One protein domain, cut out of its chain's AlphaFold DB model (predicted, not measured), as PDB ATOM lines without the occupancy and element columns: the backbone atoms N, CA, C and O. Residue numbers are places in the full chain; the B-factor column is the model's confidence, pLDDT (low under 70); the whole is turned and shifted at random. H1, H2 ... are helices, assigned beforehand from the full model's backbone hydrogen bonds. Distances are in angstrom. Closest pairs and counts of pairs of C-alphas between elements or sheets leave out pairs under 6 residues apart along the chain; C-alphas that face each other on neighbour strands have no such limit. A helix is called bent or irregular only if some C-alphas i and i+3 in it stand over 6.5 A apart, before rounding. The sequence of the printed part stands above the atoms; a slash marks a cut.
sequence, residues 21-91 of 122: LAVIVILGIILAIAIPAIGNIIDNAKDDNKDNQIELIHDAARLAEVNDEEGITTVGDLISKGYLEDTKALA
ATOM      1  N   LEU A  21     505.476 299.645 395.683       93.38
ATOM      2  CA  LEU A  21     505.040 298.470 396.434       93.38
ATOM      3  C   LEU A  21     505.254 298.638 397.941       93.38
ATOM      4  O   LEU A  21     504.345 298.357 398.719       93.38
ATOM      5  N   ALA A  22     506.425 299.131 398.354       94.00
ATOM      6  CA  ALA A  22     506.729 299.352 399.767       94.00
ATOM      7  C   ALA A  22     505.731 300.318 400.435       94.00
ATOM      8  O   ALA A  22     505.305 300.084 401.565       94.00
ATOM      9  N   VAL A  23     505.300 301.367 399.725       95.44
ATOM     10  CA  VAL A  23     504.338 302.351 400.244       95.44
ATOM     11  C   VAL A  23     502.955 301.731 400.443       95.44
ATOM     12  O   VAL A  23     502.342 301.936 401.487       95.44
ATOM     13  N   ILE A  24     502.471 300.940 399.482       95.56
ATOM     14  CA  ILE A  24     501.142 300.308 399.579       95.56
ATOM     15  C   ILE A  24     501.091 299.291 400.720       95.56
ATOM     16  O   ILE A  24     500.068 299.181 401.384       95.56
ATOM     17  N   VAL A  25     502.195 298.581 400.978       96.44
ATOM     18  CA  VAL A  25     502.298 297.652 402.112       96.44
ATOM     19  C   VAL A  25     502.165 298.401 403.438       96.44
ATOM     20  O   VAL A  25     501.367 298.001 404.282       96.44
ATOM     21  N   ILE A  26     502.887 299.513 403.610       96.69
ATOM     22  CA  ILE A  26     502.794 300.330 404.831       96.69
ATOM     23  C   ILE A  26     501.381 300.912 404.987       96.69
ATOM     24  O   ILE A  26     500.802 300.824 406.069       96.69
ATOM     25  N   LEU A  27     500.793 301.449 403.911       97.19
ATOM     26  CA  LEU A  27     499.413 301.946 403.924       97.19
ATOM     27  C   LEU A  27     498.412 300.835 404.267       97.19
ATOM     28  O   LEU A  27     497.491 301.074 405.038       97.19
ATOM     29  N   GLY A  28     498.611 299.618 403.756       97.38
ATOM     30  CA  GLY A  28     497.764 298.465 404.057       97.38
ATOM     31  C   GLY A  28     497.775 298.087 405.538       97.38
ATOM     32  O   GLY A  28     496.713 297.850 406.109       97.38
ATOM     33  N   ILE A  29     498.949 298.101 406.180       96.94
ATOM     34  CA  ILE A  29     499.078 297.820 407.620       96.94
ATOM     35  C   ILE A  29     498.345 298.884 408.449       96.94
ATOM     36  O   ILE A  29     497.608 298.541 409.370       96.94
ATOM     37  N   ILE A  30     498.500 300.167 408.102       96.69
ATOM     38  CA  ILE A  30     497.808 301.266 408.794       96.69
ATOM     39  C   ILE A  30     496.288 301.136 408.620       96.69
ATOM     40  O   ILE A  30     495.546 301.249 409.593       96.69
ATOM     41  N   LEU A  31     495.819 300.862 407.398       95.94
ATOM     42  CA  LEU A  31     494.391 300.730 407.097       95.94
ATOM     43  C   LEU A  31     493.735 299.558 407.837       95.94
ATOM     44  O   LEU A  31     492.593 299.696 408.267       95.94
ATOM     45  N   ALA A  32     494.448 298.444 408.028       94.94
ATOM     46  CA  ALA A  32     493.922 297.281 408.739       94.94
ATOM     47  C   ALA A  32     493.494 297.604 410.184       94.94
ATOM     48  O   ALA A  32     492.484 297.083 410.645       94.94
ATOM     49  N   ILE A  33     494.227 298.484 410.877       93.81
ATOM     50  CA  ILE A  33     493.909 298.909 412.254       93.81
ATOM     51  C   ILE A  33     492.977 300.130 412.253       93.81
ATOM     52  O   ILE A  33     492.098 300.248 413.103       93.81
ATOM     53  N   ALA A  34     493.139 301.042 411.290       92.31
ATOM     54  CA  ALA A  34     492.379 302.288 411.250       92.31
ATOM     55  C   ALA A  34     490.879 302.081 410.972       92.31
ATOM     56  O   ALA A  34     490.056 302.772 411.563       92.31
ATOM     57  N   ILE A  35     490.510 301.139 410.095       90.56
ATOM     58  CA  ILE A  35     489.106 300.893 409.723       90.56
ATOM     59  C   ILE A  35     488.230 300.488 410.926       90.56
ATOM     60  O   ILE A  35     487.230 301.170 411.154       90.56
ATOM     61  N   PRO A  36     488.561 299.442 411.713       89.06
ATOM     62  CA  PRO A  36     487.738 299.059 412.863       89.06
ATOM     63  C   PRO A  36     487.690 300.152 413.940       89.06
ATOM     64  O   PRO A  36     486.629 300.411 414.498       89.06
ATOM     65  N   ALA A  37     488.801 300.861 414.175       87.88
ATOM     66  CA  ALA A  37     488.842 301.964 415.135       87.88
ATOM     67  C   ALA A  37     487.888 303.116 414.758       87.88
ATOM     68  O   ALA A  37     487.230 303.680 415.627       87.88
ATOM     69  N   ILE A  38     487.783 303.451 413.466       86.75
ATOM     70  CA  ILE A  38     486.853 304.480 412.976       86.75
ATOM     71  C   ILE A  38     485.391 304.032 413.123       86.75
ATOM     72  O   ILE A  38     484.544 304.874 413.406       86.75
ATOM     73  N   GLY A  39     485.092 302.736 412.972       83.06
ATOM     74  CA  GLY A  39     483.744 302.191 413.177       83.06
ATOM     75  C   GLY A  39     483.201 302.494 414.576       83.06
ATOM     76  O   GLY A  39     482.185 303.172 414.702       83.06
ATOM     77  N   ASN A  40     483.950 302.117 415.614       77.88
ATOM     78  CA  ASN A  40     483.549 302.347 417.008       77.88
ATOM     79  C   ASN A  40     483.402 303.843 417.338       77.88
ATOM     80  O   ASN A  40     482.491 304.236 418.059       77.88
ATOM     81  N   ILE A  41     484.272 304.698 416.787       81.56
ATOM     82  CA  ILE A  41     484.175 306.155 416.972       81.56
ATOM     83  C   ILE A  41     482.897 306.704 416.332       81.56
ATOM     84  O   ILE A  41     482.271 307.597 416.893       81.56
ATOM     85  N   ILE A  42     482.513 306.201 415.157       81.50
ATOM     86  CA  ILE A  42     481.285 306.624 414.480       81.50
ATOM     87  C   ILE A  42     480.056 306.218 415.289       81.50
ATOM     88  O   ILE A  42     479.112 307.002 415.359       81.50
ATOM     89  N   ASP A  43     480.047 305.023 415.870       77.94
ATOM     90  CA  ASP A  43     478.899 304.545 416.639       77.94
ATOM     91  C   ASP A  43     478.748 305.320 417.951       77.94
ATOM     92  O   ASP A  43     477.691 305.908 418.170       77.94
ATOM     93  N   ASN A  44     479.835 305.513 418.704       77.06
ATOM     94  CA  ASN A  44     479.828 306.387 419.883       77.06
ATOM     95  C   ASN A  44     479.426 307.824 419.527       77.06
ATOM     96  O   ASN A  44     478.632 308.445 420.222       77.06
ATOM     97  N   ALA A  45     479.916 308.353 418.400       75.75
ATOM     98  CA  ALA A  45     479.516 309.679 417.952       75.75
ATOM     99  C   ALA A  45     478.018 309.739 417.632       75.75
ATOM    100  O   ALA A  45     477.397 310.762 417.895       75.75
ATOM    101  N   LYS A  46     477.402 308.698 417.056       75.38
ATOM    102  CA  LYS A  46     475.944 308.689 416.832       75.38
ATOM    103  C   LYS A  46     475.181 308.744 418.149       75.38
ATOM    104  O   LYS A  46     474.158 309.425 418.189       75.38
ATOM    105  N   ASP A  47     475.678 308.058 419.173       75.12
ATOM    106  CA  ASP A  47     475.060 308.041 420.493       75.12
ATOM    107  C   ASP A  47     475.218 309.387 421.210       75.12
ATOM    108  O   ASP A  47     474.219 309.993 421.581       75.12
ATOM    109  N   ASP A  48     476.416 309.972 421.223       74.25
ATOM    110  CA  ASP A  48     476.633 311.330 421.745       74.25
ATOM    111  C   ASP A  48     475.806 312.384 420.977       74.25
ATOM    112  O   ASP A  48     475.377 313.409 421.511       74.25
ATOM    113  N   ASN A  49     475.556 312.159 419.683       76.62
ATOM    114  CA  ASN A  49     474.686 313.026 418.895       76.62
ATOM    115  C   ASN A  49     473.205 312.893 419.294       76.62
ATOM    116  O   ASN A  49     472.455 313.818 418.981       76.62
ATOM    117  N   LYS A  50     472.753 311.803 419.941       77.62
ATOM    118  CA  LYS A  50     471.369 311.674 420.452       77.62
ATOM    119  C   LYS A  50     471.087 312.783 421.462       77.62
ATOM    120  O   LYS A  50     470.156 313.568 421.283       77.62
ATOM    121  N   ASP A  51     471.944 312.869 422.471       79.25
ATOM    122  CA  ASP A  51     471.761 313.745 423.625       79.25
ATOM    123  C   ASP A  51     471.841 315.209 423.213       79.25
ATOM    124  O   ASP A  51     470.956 316.007 423.527       79.25
ATOM    125  N   ASN A  52     472.834 315.535 422.381       80.44
ATOM    126  CA  ASN A  52     472.973 316.868 421.807       80.44
ATOM    127  C   ASN A  52     471.736 317.274 420.981       80.44
ATOM    128  O   ASN A  52     471.323 318.430 421.008       80.44
ATOM    129  N   GLN A  53     471.110 316.344 420.247       81.50
ATOM    130  CA  GLN A  53     469.888 316.635 419.483       81.50
ATOM    131  C   GLN A  53     468.677 316.878 420.387       81.50
ATOM    132  O   GLN A  53     467.877 317.768 420.098       81.50
ATOM    133  N   ILE A  54     468.543 316.124 421.479       83.69
ATOM    134  CA  ILE A  54     467.480 316.332 422.469       83.69
ATOM    135  C   ILE A  54     467.628 317.710 423.122       83.69
ATOM    136  O   ILE A  54     466.647 318.451 423.219       83.69
ATOM    137  N   GLU A  55     468.849 318.096 423.499       85.38
ATOM    138  CA  GLU A  55     469.131 319.420 424.063       85.38
ATOM    139  C   GLU A  55     468.756 320.549 423.088       85.38
ATOM    140  O   GLU A  55     468.043 321.482 423.464       85.38
ATOM    141  N   LEU A  56     469.115 320.414 421.806       86.50
ATOM    142  CA  LEU A  56     468.731 321.370 420.762       86.50
ATOM    143  C   LEU A  56     467.207 321.509 420.611       86.50
ATOM    144  O   LEU A  56     466.701 322.618 420.433       86.50
ATOM    145  N   ILE A  57     466.461 320.402 420.694       86.25
ATOM    146  CA  ILE A  57     464.992 320.424 420.637       86.25
ATOM    147  C   ILE A  57     464.414 321.135 421.866       86.25
ATOM    148  O   ILE A  57     463.481 321.931 421.728       86.25
ATOM    149  N   HIS A  58     464.959 320.890 423.061       87.38
ATOM    150  CA  HIS A  58     464.524 321.570 424.281       87.38
ATOM    151  C   HIS A  58     464.756 323.077 424.222       87.38
ATOM    152  O   HIS A  58     463.871 323.845 424.604       87.38
ATOM    153  N   ASP A  59     465.911 323.508 423.727       90.00
ATOM    154  CA  ASP A  59     466.221 324.929 423.595       90.00
ATOM    155  C   ASP A  59     465.346 325.610 422.540       90.00
ATOM    156  O   ASP A  59     464.836 326.707 422.783       90.00
ATOM    157  N   ALA A  60     465.068 324.934 421.422       87.75
ATOM    158  CA  ALA A  60     464.115 325.413 420.424       87.75
ATOM    159  C   ALA A  60     462.695 325.553 421.004       87.75
ATOM    160  O   ALA A  60     462.034 326.568 420.784       87.75
ATOM    161  N   ALA A  61     462.236 324.569 421.783       87.75
ATOM    162  CA  ALA A  61     460.929 324.612 422.439       87.75
ATOM    163  C   ALA A  61     460.832 325.746 423.468       87.75
ATOM    164  O   ALA A  61     459.847 326.481 423.486       87.75
ATOM    165  N   ARG A  62     461.873 325.943 424.286       89.69
ATOM    166  CA  ARG A  62     461.946 327.064 425.238       89.69
ATOM    167  C   ARG A  62     461.927 328.408 424.531       89.69
ATOM    168  O   ARG A  62     461.254 329.327 424.988       89.69
ATOM    169  N   LEU A  63     462.665 328.535 423.431       92.12
ATOM    170  CA  LEU A  63     462.682 329.766 422.655       92.12
ATOM    171  C   LEU A  63     461.298 330.069 422.079       92.12
ATOM    172  O   LEU A  63     460.869 331.217 422.114       92.12
ATOM    173  N   ALA A  64     460.590 329.060 421.579       90.75
ATOM    174  CA  ALA A  64     459.240 329.243 421.071       90.75
ATOM    175  C   ALA A  64     458.241 329.642 422.170       90.75
ATOM    176  O   ALA A  64     457.452 330.561 421.964       90.75
ATOM    177  N   GLU A  65     458.336 329.033 423.356       88.75
ATOM    178  CA  GLU A  65     457.521 329.403 424.522       88.75
ATOM    179  C   GLU A  65     457.752 330.866 424.933       88.75
ATOM    180  O   GLU A  65     456.807 331.611 425.162       88.75
ATOM    181  N   VAL A  66     459.012 331.318 424.962       93.25
ATOM    182  CA  VAL A  66     459.363 332.719 425.270       93.25
ATOM    183  C   VAL A  66     458.806 333.705 424.237       93.25
ATOM    184  O   VAL A  66     458.623 334.880 424.552       93.25
ATOM    185  N   ASN A  67     458.538 333.248 423.014       92.50
ATOM    186  CA  ASN A  67     457.953 334.057 421.947       92.50
ATOM    187  C   ASN A  67     456.418 333.935 421.863       92.50
ATOM    188  O   ASN A  67     455.841 334.382 420.871       92.50
ATOM    189  N   ASP A  68     455.764 333.363 422.885       90.06
ATOM    190  CA  ASP A  68     454.307 333.156 422.958       90.06
ATOM    191  C   ASP A  68     453.749 332.367 421.754       90.06
ATOM    192  O   ASP A  68     452.635 332.591 421.269       90.06
ATOM    193  N   GLU A  69     454.547 331.438 421.226       87.06
ATOM    194  CA  GLU A  69     454.206 330.681 420.030       87.06
ATOM    195  C   GLU A  69     453.292 329.489 420.367       87.06
ATOM    196  O   GLU A  69     453.734 328.432 420.815       87.06
ATOM    197  N   GLU A  70     451.993 329.619 420.098       85.00
ATOM    198  CA  GLU A  70     451.020 328.569 420.421       85.00
ATOM    199  C   GLU A  70     450.992 327.407 419.416       85.00
ATOM    200  O   GLU A  70     451.243 327.560 418.221       85.00
ATOM    201  N   GLY A  71     450.589 326.219 419.873       79.38
ATOM    202  CA  GLY A  71     450.340 325.073 418.990       79.38
ATOM    203  C   GLY A  71     451.599 324.325 418.557       79.38
ATOM    204  O   GLY A  71     451.581 323.644 417.534       79.38
ATOM    205  N   ILE A  72     452.687 324.439 419.320       82.31
ATOM    206  CA  ILE A  72     453.857 323.573 419.159       82.31
ATOM    207  C   ILE A  72     453.619 322.282 419.932       82.31
ATOM    208  O   ILE A  72     453.537 322.277 421.156       82.31
ATOM    209  N   THR A  73     453.490 321.174 419.207       80.00
ATOM    210  CA  THR A  73     453.259 319.846 419.803       80.00
ATOM    211  C   THR A  73     454.233 318.791 419.289       80.00
ATOM    212  O   THR A  73     454.320 317.688 419.835       80.00
ATOM    213  N   THR A  74     454.982 319.129 418.241       81.94
ATOM    214  CA  THR A  74     455.932 318.248 417.574       81.94
ATOM    215  C   THR A  74     457.208 318.992 417.190       81.94
ATOM    216  O   THR A  74     457.224 320.211 417.025       81.94
ATOM    217  N   VAL A  75     458.281 318.233 416.959       82.69
ATOM    218  CA  VAL A  75     459.532 318.752 416.378       82.69
ATOM    219  C   VAL A  75     459.290 319.366 414.990       82.69
ATOM    220  O   VAL A  75     459.903 320.369 414.636       82.69
ATOM    221  N   GLY A  76     458.341 318.825 414.220       80.75
ATOM    222  CA  GLY A  76     457.961 319.372 412.915       80.75
ATOM    223  C   GLY A  76     457.356 320.777 412.995       80.75
ATOM    224  O   GLY A  76     457.575 321.586 412.091       80.75
ATOM    225  N   ASP A  77     456.658 321.098 414.086       84.88
ATOM    226  CA  ASP A  77     456.125 322.444 414.320       84.88
ATOM    227  C   ASP A  77     457.264 323.436 414.591       84.88
ATOM    228  O   ASP A  77     457.258 324.535 414.037       84.88
ATOM    229  N   LEU A  78     458.280 323.028 415.364       85.50
ATOM    230  CA  LEU A  78     459.482 323.835 415.619       85.50
ATOM    231  C   LEU A  78     460.246 324.140 414.326       85.50
ATOM    232  O   LEU A  78     460.676 325.275 414.126       85.50
ATOM    233  N   ILE A  79     460.358 323.160 413.426       86.44
ATOM    234  CA  ILE A  79     460.989 323.349 412.112       86.44
ATOM    235  C   ILE A  79     460.158 324.289 411.241       86.44
ATOM    236  O   ILE A  79     460.670 325.263 410.693       86.44
ATOM    237  N   SER A  80     458.854 324.033 411.140       85.94
ATOM    238  CA  SER A  80     457.948 324.816 410.289       85.94
ATOM    239  C   SER A  80     457.872 326.282 410.713       85.94
ATOM    240  O   SER A  80     457.709 327.165 409.872       85.94
ATOM    241  N   LYS A  81     458.002 326.538 412.016       85.94
ATOM    242  CA  LYS A  81     457.981 327.877 412.606       85.94
ATOM    243  C   LYS A  81     459.366 328.526 412.699       85.94
ATOM    244  O   LYS A  81     459.463 329.681 413.098       85.94
ATOM    245  N   GLY A  82     460.422 327.824 412.283       87.19
ATOM    246  CA  GLY A  82     461.777 328.367 412.166       87.19
ATOM    247  C   GLY A  82     462.578 328.413 413.469       87.19
ATOM    248  O   GLY A  82     463.602 329.088 413.517       87.19
ATOM    249  N   TYR A  83     462.139 327.700 414.508       86.62
ATOM    250  CA  TYR A  83     462.859 327.581 415.782       86.62
ATOM    251  C   TYR A  83     463.900 326.456 415.772       86.62
ATOM    252  O   TYR A  83     464.792 326.446 416.616       86.62
ATOM    253  N   LEU A  84     463.799 325.520 414.824       86.50
ATOM    254  CA  LEU A  84     464.739 324.416 414.653       86.50
ATOM    255  C   LEU A  84     465.078 324.235 413.170       86.50
ATOM    256  O   LEU A  84     464.202 324.303 412.311       86.50
ATOM    257  N   GLU A  85     466.348 323.999 412.853       83.75
ATOM    258  CA  GLU A  85     466.759 323.715 411.478       83.75
ATOM    259  C   GLU A  85     466.452 322.260 411.104       83.75
ATOM    260  O   GLU A  85     466.703 321.334 411.878       83.75
ATOM    261  N   ASP A  86     465.949 322.054 409.882       72.12
ATOM    262  CA  ASP A  86     465.799 320.720 409.298       72.12
ATOM    263  C   ASP A  86     467.184 320.160 408.958       72.12
ATOM    264  O   ASP A  86     467.725 320.323 407.858       72.12
ATOM    265  N   THR A  87     467.805 319.546 409.957       63.81
ATOM    266  CA  THR A  87     469.063 318.843 409.782       63.81
ATOM    267  C   THR A  87     468.774 317.375 409.503       63.81
ATOM    268  O   THR A  87     468.043 316.694 410.218       63.81
ATOM    269  N   LYS A  88     469.426 316.837 408.468       58.53
ATOM    270  CA  LYS A  88     469.342 315.422 408.072       58.53
ATOM    271  C   LYS A  88     469.719 314.443 409.204       58.53
ATOM    272  O   LYS A  88     469.437 313.256 409.088       58.53
ATOM    273  N   ALA A  89     470.351 314.940 410.273       55.94
ATOM    274  CA  ALA A  89     470.643 314.219 411.509       55.94
ATOM    275  C   ALA A  89     469.369 313.818 412.280       55.94
ATOM    276  O   ALA A  89     469.297 312.704 412.794       55.94
ATOM    277  N   LEU A  90     468.326 314.656 412.240       55.59
ATOM    278  CA  LEU A  90     467.039 314.405 412.895       55.59
ATOM    279  C   LEU A  90     466.184 313.374 412.138       55.59
ATOM    280  O   LEU A  90     465.292 312.763 412.716       55.59
ATOM    281  N   ALA A  91     466.481 313.117 410.858       47.41
ATOM    282  CA  ALA A  91     465.749 312.163 410.017       47.41
ATOM    283  C   ALA A  91     465.927 310.686 410.438       47.41
ATOM    284  O   ALA A  91     465.194 309.821 409.957       47.41
TER     285      ALA A  91
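What this domain is: This is residues 21 to 91 of the 122 residues of the protein "Type IV pilus assembly protein PilA" of Gracilibacillus halotolerans (UniProt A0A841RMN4). One very long helix, H1, makes the length of the model, and after its last residue, Val 66, the backbone folds back, with a short helix, H2, packing across residues 57 to 64 of H1 as a small head. The first residues of H1, 21 to 45, stick out free as a long arm. The printed part has 71 residues with two named helices, H1 then H2, and no named strand; its class is all helix. The whole is extended, a rod with a radius of gyration of the C-alphas of 20.5 A, and it spans 66 by 18 by 16 A.

Where its parts are: H1 holds residues 21 to 66 and measures 64.0 A from first to last C-alpha. It begins at C-alpha 21, (505.040, 298.470, 396.434), and ends at C-alpha 66, (459.363, 332.719, 425.270). H1 has a kink of 34 degrees near residue 34. It is neither bent nor irregular, but only just: C-alphas 33 and 36 are 6.2 A apart. H2 holds residues 75 to 80, 8.7 A from first to last C-alpha, and ends at C-alpha 80, (457.948, 324.816, 410.289).

How they stand to each other: H1 touches H2 with residues 57 to 64 alone. The closest C-alphas of the two are those of Ala 60 and Leu 78, 6.9 A apart. Their lines stand about perpendicular, at 81 degrees. In H2 every O i to N i+4 pair is within hydrogen-bond range; in H1 38 of 42 are.

The domain as a whole: The C-alphas of Leu 21 and Asp 68, the two farthest apart, are 66.9 A apart. Without residues 21 to 45, the body has 46 residues and spans 33 by 16 by 14 A. The printed part has no cut, and the link from H1 to H2, 8 residues, is short. The mean pLDDT of the printed part is 84.3; residues 87 to 91 are under 70.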